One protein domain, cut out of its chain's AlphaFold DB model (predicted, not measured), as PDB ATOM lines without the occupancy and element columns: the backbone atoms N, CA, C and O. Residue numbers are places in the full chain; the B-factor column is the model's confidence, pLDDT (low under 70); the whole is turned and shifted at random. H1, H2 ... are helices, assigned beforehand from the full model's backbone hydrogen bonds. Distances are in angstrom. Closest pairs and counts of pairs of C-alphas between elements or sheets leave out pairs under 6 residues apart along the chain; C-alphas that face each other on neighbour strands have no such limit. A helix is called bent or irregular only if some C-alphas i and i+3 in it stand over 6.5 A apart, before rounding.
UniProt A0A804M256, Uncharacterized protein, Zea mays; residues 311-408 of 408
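Overview. This is residues 311 to 408 of the 408 residues of an uncharacterized protein of Zea mays (UniProt A0A804M256). Three helices, H1, H2 and H3, make an up-and-down bundle, and a short fourth helix, H4, folds back along the later part of H3. H2, H3 and H4 lie side by side in a row, H1 packs on H2 and H3, and residues 385 to 408 form a long tail with no named element. The printed part has 98 residues with four named helices, in the order H1 H2 H3 H4, and no named strand; its class is all helix. It is compact, with a radius of gyration of the C-alphas of 12.8 A and spans of 34 by 33 by 23 A.

Along the chain. H1 is residues 318 to 330, 18.3 A long, beginning at C-alpha 318 at (161.726, 135.238, 186.488). H2 is residues 334 to 349, 22.3 A. H3, residues 353 to 373, is the longest at 30.0 A. It has a kink of 38 degrees near residue 360 and is irregular, but only just: C-alphas 358 and 361 are 6.9 A apart. H4, residues 377 to 384, ends at C-alpha 384 at (163.588, 150.152, 177.582).

Arrangement. H1 and H2 form a helical hairpin at a shallow tilt of 27 degrees; their closest C-alphas, of Leu 325 and Ala 337, are 5.3 A apart. H2 and H3 form another at 12 degrees, closest at Val 348 and Gln 356, C-alphas 5.7 A apart. H3, the hub, touches H1 with residues 365 to 373 alone, running the same way; the closest C-alphas, of Ser 330 and Gly 373, are 4.0 A apart. H3 and H4 form a third hairpin at 11 degrees, H3 touching with residues 364 to 372 alone; the closest C-alphas, of Ala 368 and Val 380, are 4.8 A apart. H4 is apart from H1 and H2. Every O i to N i+4 pair is within hydrogen-bond range in H1, H2 and H4, and 15 of 17 in H3.

Size, cuts and confidence. The farthest C-alphas, of Ser 312 and Pro 386, are 35.4 A apart. The printed part has no cut, and the three links between helices are tight. Residue 408 is the chain's last. The mean pLDDT of the printed part is 82.9; residues 390 to 408 are under 70.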
ATOM      1  N   GLU A 311     166.194 122.897 180.090       92.62
ATOM      2  CA  GLU A 311     164.871 123.509 180.243       92.62
ATOM      3  C   GLU A 311     164.229 123.234 181.616       92.62
ATOM      4  O   GLU A 311     163.330 123.966 182.024       92.62
ATOM      5  N   SER A 312     164.699 122.230 182.374       89.69
ATOM      6  CA  SER A 312     164.159 121.925 183.708       89.69
ATOM      7  C   SER A 312     164.415 123.015 184.753       89.69
ATOM      8  O   SER A 312     163.719 123.052 185.768       89.69
ATOM      9  N   ILE A 313     165.401 123.890 184.522       89.38
ATOM     10  CA  ILE A 313     165.694 125.036 185.394       89.38
ATOM     11  C   ILE A 313     165.104 126.349 184.867       89.38
ATOM     12  O   ILE A 313     165.192 127.370 185.550       89.38
ATOM     13  N   TRP A 314     164.499 126.340 183.677       92.81
ATOM     14  CA  TRP A 314     163.782 127.494 183.143       92.81
ATOM     15  C   TRP A 314     162.426 127.624 183.832       92.81
ATOM     16  O   TRP A 314     161.852 126.650 184.319       92.81
ATOM     17  N   HIS A 315     161.883 128.837 183.863       90.06
ATOM     18  CA  HIS A 315     160.543 129.135 184.376       90.06
ATOM     19  C   HIS A 315     160.348 128.911 185.877       90.06
ATOM     20  O   HIS A 315     159.238 129.156 186.371       90.06
ATOM     21  N   VAL A 316     161.415 128.539 186.591       85.31
ATOM     22  CA  VAL A 316     161.460 128.430 188.052       85.31
ATOM     23  C   VAL A 316     161.275 129.804 188.686       85.31
ATOM     24  O   VAL A 316     160.425 129.964 189.555       85.31
ATOM     25  N   GLU A 317     162.033 130.799 188.223       84.56
ATOM     26  CA  GLU A 317     162.009 132.157 188.758       84.56
ATOM     27  C   GLU A 317     162.323 133.166 187.650       84.56
ATOM     28  O   GLU A 317     163.261 132.973 186.876       84.56
ATOM     29  N   TRP A 318     161.579 134.272 187.583       87.75
ATOM     30  CA  TRP A 318     161.726 135.238 186.488       87.75
ATOM     31  C   TRP A 318     163.114 135.881 186.442       87.75
ATOM     32  O   TRP A 318     163.647 136.103 185.357       87.75
ATOM     33  N   LEU A 319     163.709 136.198 187.600       87.75
ATOM     34  CA  LEU A 319     165.048 136.791 187.629       87.75
ATOM     35  C   LEU A 319     166.106 135.801 187.132       87.75
ATOM     36  O   LEU A 319     166.988 136.192 186.371       87.75
ATOM     37  N   LEU A 320     165.990 134.527 187.516       92.69
ATOM     38  CA  LEU A 320     166.870 133.487 186.995       92.69
ATOM     39  C   LEU A 320     166.725 133.388 185.476       92.69
ATOM     40  O   LEU A 320     167.732 133.367 184.777       92.69
ATOM     41  N   ASP A 321     165.494 133.424 184.962       94.69
ATOM     42  CA  ASP A 321     165.246 133.353 183.525       94.69
ATOM     43  C   ASP A 321     165.925 134.498 182.751       94.69
ATOM     44  O   ASP A 321     166.540 134.263 181.709       94.69
ATOM     45  N   LEU A 322     165.887 135.729 183.274       95.00
ATOM     46  CA  LEU A 322     166.606 136.859 182.669       95.00
ATOM     47  C   LEU A 322     168.125 136.675 182.688       95.00
ATOM     48  O   LEU A 322     168.797 137.009 181.711       95.00
ATOM     49  N   LEU A 323     168.668 136.161 183.792       96.25
ATOM     50  CA  LEU A 323     170.103 135.929 183.942       96.25
ATOM     51  C   LEU A 323     170.593 134.809 183.021       96.25
ATOM     52  O   LEU A 323     171.648 134.949 182.409       96.25
ATOM     53  N   ILE A 324     169.821 133.731 182.868       97.94
ATOM     54  CA  ILE A 324     170.112 132.664 181.902       97.94
ATOM     55  C   ILE A 324     170.056 133.223 180.479       97.94
ATOM     56  O   ILE A 324     170.955 132.963 179.680       97.94
ATOM     57  N   LEU A 325     169.040 134.028 180.160       97.75
ATOM     58  CA  LEU A 325     168.887 134.631 178.840       97.75
ATOM     59  C   LEU A 325     170.068 135.542 178.481       97.75
ATOM     60  O   LEU A 325     170.615 135.436 177.377       97.75
ATOM     61  N   TRP A 326     170.500 136.389 179.417       98.00
ATOM     62  CA  TRP A 326     171.724 137.184 179.288       98.00
ATOM     63  C   TRP A 326     172.965 136.293 179.124       98.00
ATOM     64  O   TRP A 326     173.751 136.491 178.197       98.00
ATOM     65  N   ALA A 327     173.134 135.283 179.979       98.50
ATOM     66  CA  ALA A 327     174.293 134.399 179.952       98.50
ATOM     67  C   ALA A 327     174.418 133.668 178.606       98.50
ATOM     68  O   ALA A 327     175.460 133.747 177.958       98.50
ATOM     69  N   LEU A 328     173.344 133.025 178.135       98.62
ATOM     70  CA  LEU A 328     173.324 132.309 176.857       98.62
ATOM     71  C   LEU A 328     173.609 133.248 175.677       98.62
ATOM     72  O   LEU A 328     174.430 132.929 174.817       98.62
ATOM     73  N   SER A 329     172.974 134.422 175.637       98.25
ATOM     74  CA  SER A 329     173.192 135.386 174.550       98.25
ATOM     75  C   SER A 329     174.613 135.966 174.555       98.25
ATOM     76  O   SER A 329     175.236 136.026 173.495       98.25
ATOM     77  N   SER A 330     175.170 136.286 175.730       98.00
ATOM     78  CA  SER A 330     176.547 136.792 175.890       98.00
ATOM     79  C   SER A 330     177.645 135.791 175.533       98.00
ATOM     80  O   SER A 330     178.753 136.185 175.156       98.00
ATOM     81  N   MET A 331     177.321 134.500 175.598       98.25
ATOM     82  CA  MET A 331     178.204 133.399 175.215       98.25
ATOM     83  C   MET A 331     177.975 132.913 173.776       98.25
ATOM     84  O   MET A 331     178.607 131.952 173.348       98.25
ATOM     85  N   GLY A 332     177.100 133.571 173.006       97.62
ATOM     86  CA  GLY A 332     176.840 133.228 171.603       97.62
ATOM     87  C   GLY A 332     175.915 132.024 171.393       97.62
ATOM     88  O   GLY A 332     175.723 131.589 170.257       97.62
ATOM     89  N   GLU A 333     175.271 131.517 172.446       98.25
ATOM     90  CA  GLU A 333     174.288 130.423 172.400       98.25
ATOM     91  C   GLU A 333     172.912 130.929 171.933       98.25
ATOM     92  O   GLU A 333     171.878 130.746 172.583       98.25
ATOM     93  N   LEU A 334     172.895 131.604 170.780       97.94
ATOM     94  CA  LEU A 334     171.761 132.405 170.308       97.94
ATOM     95  C   LEU A 334     170.501 131.577 170.060       97.94
ATOM     96  O   LEU A 334     169.397 132.058 170.299       97.94
ATOM     97  N   LYS A 335     170.649 130.324 169.611       97.94
ATOM     98  CA  LYS A 335     169.508 129.425 169.394       97.94
ATOM     99  C   LYS A 335     168.803 129.106 170.715       97.94
ATOM    100  O   LYS A 335     167.586 129.228 170.795       97.94
ATOM    101  N   SER A 336     169.560 128.733 171.746       97.81
ATOM    102  CA  SER A 336     169.007 128.426 173.068       97.81
ATOM    103  C   SER A 336     168.437 129.672 173.743       97.81
ATOM    104  O   SER A 336     167.327 129.622 174.263       97.81
ATOM    105  N   ALA A 337     169.142 130.804 173.659       98.25
ATOM    106  CA  ALA A 337     168.658 132.084 174.171       98.25
ATOM    107  C   ALA A 337     167.335 132.509 173.502       98.25
ATOM    108  O   ALA A 337     166.388 132.902 174.180       98.25
ATOM    109  N   HIS A 338     167.228 132.374 172.176       98.06
ATOM    110  CA  HIS A 338     165.995 132.675 171.451       98.06
ATOM    111  C   HIS A 338     164.843 131.742 171.851       98.06
ATOM    112  O   HIS A 338     163.738 132.217 172.105       98.06
ATOM    113  N   ASN A 339     165.104 130.436 171.964       97.75
ATOM    114  CA  ASN A 339     164.105 129.466 172.417       97.75
ATOM    115  C   ASN A 339     163.563 129.817 173.810       97.75
ATOM    116  O   ASN A 339     162.350 129.794 174.017       97.75
ATOM    117  N   MET A 340     164.448 130.194 174.735       97.06
ATOM    118  CA  MET A 340     164.070 130.627 176.078       97.06
ATOM    119  C   MET A 340     163.231 131.912 176.061       97.06
ATOM    120  O   MET A 340     162.210 132.010 176.739       97.06
ATOM    121  N   LEU A 341     163.619 132.911 175.265       98.00
ATOM    122  CA  LEU A 341     162.842 134.145 175.140       98.00
ATOM    123  C   LEU A 341     161.431 133.873 174.597       98.00
ATOM    124  O   LEU A 341     160.446 134.413 175.110       98.00
ATOM    125  N   GLU A 342     161.304 133.017 173.584       97.94
ATOM    126  CA  GLU A 342     159.998 132.655 173.029       97.94
ATOM    127  C   GLU A 342     159.153 131.816 173.992       97.94
ATOM    128  O   GLU A 342     157.930 132.003 174.041       97.94
ATOM    129  N   SER A 343     159.763 130.957 174.811       96.50
ATOM    130  CA  SER A 343     159.031 130.224 175.849       96.50
ATOM    131  C   SER A 343     158.493 131.168 176.933       96.50
ATOM    132  O   SER A 343     157.322 131.042 177.309       96.50
ATOM    133  N   LEU A 344     159.254 132.195 177.343       95.00
ATOM    134  CA  LEU A 344     158.775 133.252 178.251       95.00
ATOM    135  C   LEU A 344     157.583 134.015 177.660       95.00
ATOM    136  O   LEU A 344     156.560 134.196 178.330       95.00
ATOM    137  N   LYS A 345     157.670 134.421 176.388       95.88
ATOM    138  CA  LYS A 345     156.560 135.092 175.685       95.88
ATOM    139  C   LYS A 345     155.335 134.190 175.577       95.88
ATOM    140  O   LYS A 345     154.214 134.648 175.796       95.88
ATOM    141  N   SER A 346     155.533 132.910 175.264       95.38
ATOM    142  CA  SER A 346     154.463 131.912 175.211       95.38
ATOM    143  C   SER A 346     153.761 131.771 176.561       95.38
ATOM    144  O   SER A 346     152.535 131.862 176.627       95.38
ATOM    145  N   ARG A 347     154.530 131.666 177.652       91.12
ATOM    146  CA  ARG A 347     154.003 131.590 179.020       91.12
ATOM    147  C   ARG A 347     153.114 132.785 179.350       91.12
ATOM    148  O   ARG A 347     152.026 132.591 179.879       91.12
ATOM    149  N   VAL A 348     153.538 134.003 179.006       90.88
ATOM    150  CA  VAL A 348     152.721 135.208 179.224       90.88
ATOM    151  C   VAL A 348     151.455 135.181 178.366       90.88
ATOM    152  O   VAL A 348     150.380 135.445 178.895       90.88
ATOM    153  N   ARG A 349     151.533 134.792 177.084       92.94
ATOM    154  CA  ARG A 349     150.356 134.674 176.191       92.94
ATOM    155  C   ARG A 349     149.277 133.714 176.711       92.94
ATOM    156  O   ARG A 349     148.112 133.892 176.370       92.94
ATOM    157  N   LEU A 350     149.648 132.724 177.525       90.00
ATOM    158  CA  LEU A 350     148.719 131.764 178.134       90.00
ATOM    159  C   LEU A 350     148.068 132.267 179.436       90.00
ATOM    160  O   LEU A 350     147.159 131.617 179.947       90.00
ATOM    161  N   MET A 351     148.506 133.404 179.986       87.75
ATOM    162  CA  MET A 351     147.902 133.997 181.185       87.75
ATOM    163  C   MET A 351     146.585 134.718 180.863       87.75
ATOM    164  O   MET A 351     146.309 135.042 179.709       87.75
ATOM    165  N   ASP A 352     145.775 135.031 181.878       85.94
ATOM    166  CA  ASP A 352     144.615 135.912 181.712       85.94
ATOM    167  C   ASP A 352     145.029 137.346 181.327       85.94
ATOM    168  O   ASP A 352     146.174 137.758 181.515       85.94
ATOM    169  N   ARG A 353     144.085 138.134 180.794       86.00
ATOM    170  CA  ARG A 353     144.367 139.481 180.265       86.00
ATOM    171  C   ARG A 353     145.000 140.428 181.286       86.00
ATOM    172  O   ARG A 353     145.872 141.210 180.911       86.00
ATOM    173  N   ASN A 354     144.591 140.360 182.552       80.75
ATOM    174  CA  ASN A 354     145.126 141.250 183.581       80.75
ATOM    175  C   ASN A 354     146.588 140.894 183.873       80.75
ATOM    176  O   ASN A 354     147.450 141.775 183.917       80.75
ATOM    177  N   ARG A 355     146.889 139.596 183.997       77.25
ATOM    178  CA  ARG A 355     148.265 139.106 184.156       77.25
ATOM    179  C   ARG A 355     149.123 139.378 182.922       77.25
ATOM    180  O   ARG A 355     150.258 139.818 183.074       77.25
ATOM    181  N   GLN A 356     148.591 139.215 181.712       86.12
ATOM    182  CA  GLN A 356     149.297 139.568 180.474       86.12
ATOM    183  C   GLN A 356     149.735 141.030 180.454       86.12
ATOM    184  O   GLN A 356     150.879 141.317 180.099       86.12
ATOM    185  N   GLN A 357     148.833 141.943 180.826       85.12
ATOM    186  CA  GLN A 357     149.118 143.373 180.856       85.12
ATOM    187  C   GLN A 357     150.188 143.705 181.897       85.12
ATOM    188  O   GLN A 357     151.110 144.461 181.593       85.12
ATOM    189  N   ALA A 358     150.106 143.105 183.088       78.75
ATOM    190  CA  ALA A 358     151.141 143.254 184.104       78.75
ATOM    191  C   ALA A 358     152.497 142.769 183.564       78.75
ATOM    192  O   ALA A 358     153.469 143.520 183.558       78.75
ATOM    193  N   MET A 359     152.557 141.559 183.009       85.62
ATOM    194  CA  MET A 359     153.803 140.910 182.591       85.62
ATOM    195  C   MET A 359     154.458 141.500 181.333       85.62
ATOM    196  O   MET A 359     155.564 141.095 180.986       85.62
ATOM    197  N   GLN A 360     153.863 142.503 180.677       86.75
ATOM    198  CA  GLN A 360     154.503 143.175 179.536       86.75
ATOM    199  C   GLN A 360     155.867 143.774 179.892       86.75
ATOM    200  O   GLN A 360     156.808 143.675 179.107       86.75
ATOM    201  N   LYS A 361     156.014 144.352 181.091       84.75
ATOM    202  CA  LYS A 361     157.314 144.875 181.544       84.75
ATOM    203  C   LYS A 361     158.361 143.764 181.704       84.75
ATOM    204  O   LYS A 361     159.523 143.995 181.390       84.75
ATOM    205  N   ALA A 362     157.945 142.565 182.127       84.94
ATOM    206  CA  ALA A 362     158.813 141.386 182.219       84.94
ATOM    207  C   ALA A 362     159.399 141.015 180.862       84.94
ATOM    208  O   ALA A 362     160.597 140.801 180.724       84.94
ATOM    209  N   ILE A 363     158.527 140.957 179.852       92.19
ATOM    210  CA  ILE A 363     158.913 140.572 178.499       92.19
ATOM    211  C   ILE A 363     159.846 141.616 177.894       92.19
ATOM    212  O   ILE A 363     160.864 141.232 177.332       92.19
ATOM    213  N   LYS A 364     159.579 142.912 178.096       92.19
ATOM    214  CA  LYS A 364     160.504 143.974 177.669       92.19
ATOM    215  C   LYS A 364     161.888 143.836 178.305       92.19
ATOM    216  O   LYS A 364     162.889 144.010 177.622       92.19
ATOM    217  N   LEU A 365     161.957 143.502 179.597       92.00
ATOM    218  CA  LEU A 365     163.232 143.222 180.263       92.00
ATOM    219  C   LEU A 365     163.926 141.981 179.694       92.00
ATOM    220  O   LEU A 365     165.141 141.998 179.538       92.00
ATOM    221  N   ALA A 366     163.179 140.927 179.365       94.81
ATOM    222  CA  ALA A 366     163.728 139.733 178.724       94.81
ATOM    223  C   ALA A 366     164.304 140.045 177.339       94.81
ATOM    224  O   ALA A 366     165.435 139.672 177.038       94.81
ATOM    225  N   GLU A 367     163.570 140.791 176.519       96.50
ATOM    226  CA  GLU A 367     164.043 141.256 175.213       96.50
ATOM    227  C   GLU A 367     165.304 142.119 175.354       96.50
ATOM    228  O   GLU A 367     166.290 141.887 174.654       96.50
ATOM    229  N   ALA A 368     165.322 143.041 176.317       95.19
ATOM    230  CA  ALA A 368     166.488 143.863 176.605       95.19
ATOM    231  C   ALA A 368     167.690 143.040 177.102       95.19
ATOM    232  O   ALA A 368     168.803 143.264 176.642       95.19
ATOM    233  N   ALA A 369     167.495 142.062 177.989       95.19
ATOM    234  CA  ALA A 369     168.569 141.189 178.473       95.19
ATOM    235  C   ALA A 369     169.182 140.349 177.340       95.19
ATOM    236  O   ALA A 369     170.403 140.197 177.269       95.19
ATOM    237  N   TYR A 370     168.343 139.852 176.425       97.81
ATOM    238  CA  TYR A 370     168.770 139.131 175.226       97.81
ATOM    239  C   TYR A 370     169.603 140.006 174.279       97.81
ATOM    240  O   TYR A 370     170.671 139.593 173.823       97.81
ATOM    241  N   GLU A 371     169.140 141.224 173.981       97.69
ATOM    242  CA  GLU A 371     169.881 142.146 173.112       97.69
ATOM    243  C   GLU A 371     171.152 142.678 173.793       97.69
ATOM    244  O   GLU A 371     172.191 142.799 173.139       97.69
ATOM    245  N   TYR A 372     171.123 142.893 175.112       95.62
ATOM    246  CA  TYR A 372     172.302 143.267 175.893       95.62
ATOM    247  C   TYR A 372     173.387 142.192 175.821       95.62
ATOM    248  O   TYR A 372     174.539 142.513 175.533       95.62
ATOM    249  N   GLY A 373     173.036 140.915 176.007       95.88
ATOM    250  CA  GLY A 373     174.006 139.827 175.878       95.88
ATOM    251  C   GLY A 373     174.596 139.722 174.469       95.88
ATOM    252  O   GLY A 373     175.783 139.460 174.319       95.88
ATOM    253  N   LYS A 374     173.831 140.044 173.421       96.88
ATOM    254  CA  LYS A 374     174.356 140.137 172.044       96.88
ATOM    255  C   LYS A 374     175.284 141.334 171.794       96.88
ATOM    256  O   LYS A 374     175.883 141.405 170.722       96.88
ATOM    257  N   GLY A 375     175.382 142.274 172.735       95.38
ATOM    258  CA  GLY A 375     176.106 143.536 172.571       95.38
ATOM    259  C   GLY A 375     175.346 144.596 171.764       95.38
ATOM    260  O   GLY A 375     175.951 145.571 171.320       95.38
ATOM    261  N   ASP A 376     174.034 144.438 171.552       96.31
ATOM    262  CA  ASP A 376     173.203 145.386 170.794       96.31
ATOM    263  C   ASP A 376     172.595 146.452 171.722       96.31
ATOM    264  O   ASP A 376     171.397 146.483 172.005       96.31
ATOM    265  N   HIS A 377     173.452 147.336 172.237       92.69
ATOM    266  CA  HIS A 377     173.052 148.367 173.204       92.69
ATOM    267  C   HIS A 377     172.016 149.360 172.654       92.69
ATOM    268  O   HIS A 377     171.235 149.915 173.426       92.69
ATOM    269  N   MET A 378     171.975 149.567 171.331       95.75
ATOM    270  CA  MET A 378     170.985 150.449 170.709       95.75
ATOM    271  C   MET A 378     169.581 149.858 170.823       95.75
ATOM    272  O   MET A 378     168.667 150.540 171.272       95.75
ATOM    273  N   LYS A 379     169.414 148.560 170.536       95.62
ATOM    274  CA  LYS A 379     168.115 147.904 170.736       95.62
ATOM    275  C   LYS A 379     167.696 147.837 172.194       95.62
ATOM    276  O   LYS A 379     166.503 147.902 172.474       95.62
ATOM    277  N   VAL A 380     168.642 147.711 173.124       93.88
ATOM    278  CA  VAL A 380     168.333 147.798 174.561       93.88
ATOM    279  C   VAL A 380     167.714 149.160 174.874       93.88
ATOM    280  O   VAL A 380     166.644 149.217 175.482       93.88
ATOM    281  N   TYR A 381     168.345 150.238 174.402       92.75
ATOM    282  CA  TYR A 381     167.845 151.602 174.558       92.75
ATOM    283  C   TYR A 381     166.474 151.799 173.895       92.75
ATOM    284  O   TYR A 381     165.565 152.317 174.538       92.75
ATOM    285  N   ASP A 382     166.273 151.315 172.668       94.62
ATOM    286  CA  ASP A 382     164.982 151.400 171.969       94.62
ATOM    287  C   ASP A 382     163.867 150.618 172.693       94.62
ATOM    288  O   ASP A 382     162.695 150.997 172.653       94.62
ATOM    289  N   THR A 383     164.226 149.522 173.372       92.50
ATOM    290  CA  THR A 383     163.282 148.635 174.074       92.50
ATOM    291  C   THR A 383     162.847 149.201 175.424       92.50
ATOM    292  O   THR A 383     161.658 149.172 175.767       92.50
ATOM    293  N   LEU A 384     163.813 149.678 176.214       89.69
ATOM    294  CA  LEU A 384     163.588 150.152 177.582       89.69
ATOM    295  C   LEU A 384     163.274 151.651 177.645       89.69
ATOM    296  O   LEU A 384     162.526 152.079 178.524       89.69
ATOM    297  N   GLY A 385     163.778 152.421 176.684       89.69
ATOM    298  CA  GLY A 385     163.636 153.868 176.609       89.69
ATOM    299  C   GLY A 385     164.561 154.634 177.568       89.69
ATOM    300  O   GLY A 385     165.185 154.045 178.453       89.69
ATOM    301  N   PRO A 386     164.645 155.969 177.409       86.25
ATOM    302  CA  PRO A 386     165.487 156.833 178.242       86.25
ATOM    303  C   PRO A 386     164.999 156.965 179.690       86.25
ATOM    304  O   PRO A 386     165.801 157.233 180.577       86.25
ATOM    305  N   ASP A 387     163.705 156.748 179.934       83.44
ATOM    306  CA  ASP A 387     163.087 156.832 181.264       83.44
ATOM    307  C   ASP A 387     163.113 155.484 182.008       83.44
ATOM    308  O   ASP A 387     162.351 155.266 182.954       83.44
ATOM    309  N   PHE A 388     163.937 154.537 181.545       81.62
ATOM    310  CA  PHE A 388     164.092 153.254 182.210       81.62
ATOM    311  C   PHE A 388     164.617 153.452 183.632       81.62
ATOM    312  O   PHE A 388     165.722 153.941 183.851       81.62
ATOM    313  N   ASP A 389     163.828 152.990 184.594       72.69
ATOM    314  CA  ASP A 389     164.202 152.932 185.996       72.69
ATOM    315  C   ASP A 389     163.999 151.506 186.503       72.69
ATOM    316  O   ASP A 389     162.878 150.991 186.553       72.69
ATOM    317  N   ALA A 390     165.093 150.877 186.922       66.38
ATOM    318  CA  ALA A 390     165.090 149.561 187.540       66.38
ATOM    319  C   ALA A 390     164.110 149.467 188.729       66.38
ATOM    320  O   ALA A 390     163.495 148.416 188.938       66.38
ATOM    321  N   LEU A 391     163.905 150.557 189.484       63.31
ATOM    322  CA  LEU A 391     162.924 150.619 190.569       63.31
ATOM    323  C   LEU A 391     161.486 150.647 190.035       63.31
ATOM    324  O   LEU A 391     160.631 149.956 190.579       63.31
ATOM    325  N   GLY A 392     161.212 151.348 188.934       60.31
ATOM    326  CA  GLY A 392     159.924 151.322 188.219       60.31
ATOM    327  C   GLY A 392     159.582 149.978 187.549       60.31
ATOM    328  O   GLY A 392     158.430 149.748 187.138       60.31
ATOM    329  N   TYR A 393     160.570 149.084 187.460       63.25
ATOM    330  CA  TYR A 393     160.432 147.680 187.074       63.25
ATOM    331  C   TYR A 393     160.409 146.717 188.276       63.25
ATOM    332  O   TYR A 393     160.168 145.525 188.064       63.25
ATOM    333  N   LYS A 394     160.524 147.212 189.527       53.81
ATOM    334  CA  LYS A 394     160.012 146.491 190.709       53.81
ATOM    335  C   LYS A 394     158.501 146.375 190.539       53.81
ATOM    336  O   LYS A 394     157.729 147.305 190.772       53.81
ATOM    337  N   MET A 395     158.076 145.244 190.009       51.84
ATOM    338  CA  MET A 395     156.710 145.042 189.568       51.84
ATOM    339  C   MET A 395     155.821 144.587 190.720       51.84
ATOM    340  O   MET A 395     156.117 143.610 191.403       51.84
ATOM    341  N   ASN A 396     154.683 145.267 190.883       38.62
ATOM    342  CA  ASN A 396     153.619 144.824 191.774       38.62
ATOM    343  C   ASN A 396     153.041 143.472 191.304       38.62
ATOM    344  O   ASN A 396     152.767 143.275 190.118       38.62
ATOM    345  N   LYS A 397     152.775 142.598 192.281       38.69
ATOM    346  CA  LYS A 397     151.918 141.396 192.230       38.69
ATOM    347  C   LYS A 397     152.478 140.103 191.598       38.69
ATOM    348  O   LYS A 397     151.947 139.061 191.929       38.69
ATOM    349  N   TRP A 398     153.524 140.090 190.752       38.25
ATOM    350  CA  TRP A 398     153.913 138.820 190.072       38.25
ATOM    351  C   TRP A 398     155.408 138.588 189.746       38.25
ATOM    352  O   TRP A 398     155.732 137.552 189.167       38.25
ATOM    353  N   MET A 399     156.327 139.503 190.091       42.44
ATOM    354  CA  MET A 399     157.771 139.348 189.808       42.44
ATOM    355  C   MET A 399     158.651 140.031 190.841       42.44
ATOM    356  O   MET A 399     158.970 141.212 190.753       42.44
ATOM    357  N   SER A 400     159.073 139.277 191.827       34.69
ATOM    358  CA  SER A 400     159.478 139.887 193.086       34.69
ATOM    359  C   SER A 400     160.661 139.226 193.758       34.69
ATOM    360  O   SER A 400     161.164 139.712 194.765       34.69
ATOM    361  N   SER A 401     161.214 138.221 193.094       35.47
ATOM    362  CA  SER A 401     162.650 137.970 193.129       35.47
ATOM    363  C   SER A 401     163.468 139.057 192.416       35.47
ATOM    364  O   SER A 401     164.666 139.162 192.650       35.47
ATOM    365  N   MET A 402     162.852 139.894 191.568       36.06
ATOM    366  CA  MET A 402     163.538 140.949 190.817       36.06
ATOM    367  C   MET A 402     163.820 142.184 191.678       36.06
ATOM    368  O   MET A 402     163.197 143.237 191.534       36.06
ATOM    369  N   LYS A 403     164.813 142.085 192.562       42.78
ATOM    370  CA  LYS A 403     165.503 143.270 193.078       42.78
ATOM    371  C   LYS A 403     166.638 143.639 192.129       42.78
ATOM    372  O   LYS A 403     167.781 143.247 192.315       42.78
ATOM    373  N   PHE A 404     166.301 144.434 191.118       36.75
ATOM    374  CA  PHE A 404     167.265 145.031 190.191       36.75
ATOM    375  C   PHE A 404     168.197 146.069 190.839       36.75
ATOM    376  O   PHE A 404     169.233 146.378 190.265       36.75
ATOM    377  N   GLY A 405     167.877 146.572 192.040       31.91
ATOM    378  CA  GLY A 405     168.595 147.689 192.675       31.91
ATOM    379  C   GLY A 405     170.070 147.441 193.014       31.91
ATOM    380  O   GLY A 405     170.763 148.376 193.387       31.91
ATOM    381  N   THR A 406     170.557 146.205 192.891       34.47
ATOM    382  CA  THR A 406     171.977 145.859 193.068       34.47
ATOM    383  C   THR A 406     172.556 145.054 191.897       34.47
ATOM    384  O   THR A 406     173.670 144.547 192.005       34.47
ATOM    385  N   LEU A 407     171.819 144.887 190.796       32.12
ATOM    386  CA  LEU A 407     172.248 144.098 189.627       32.12
ATOM    387  C   LEU A 407     172.554 144.953 188.388       32.12
ATOM    388  O   LEU A 407     173.169 144.430 187.464       32.12
ATOM    389  N   PHE A 408     172.176 146.236 188.391       25.91
ATOM    390  CA  PHE A 408     172.480 147.209 187.338       25.91
ATOM    391  C   PHE A 408     173.131 148.453 187.925       25.91
ATOM    392  O   PHE A 408     172.640 148.916 188.981       25.91
TER     393      PHE A 408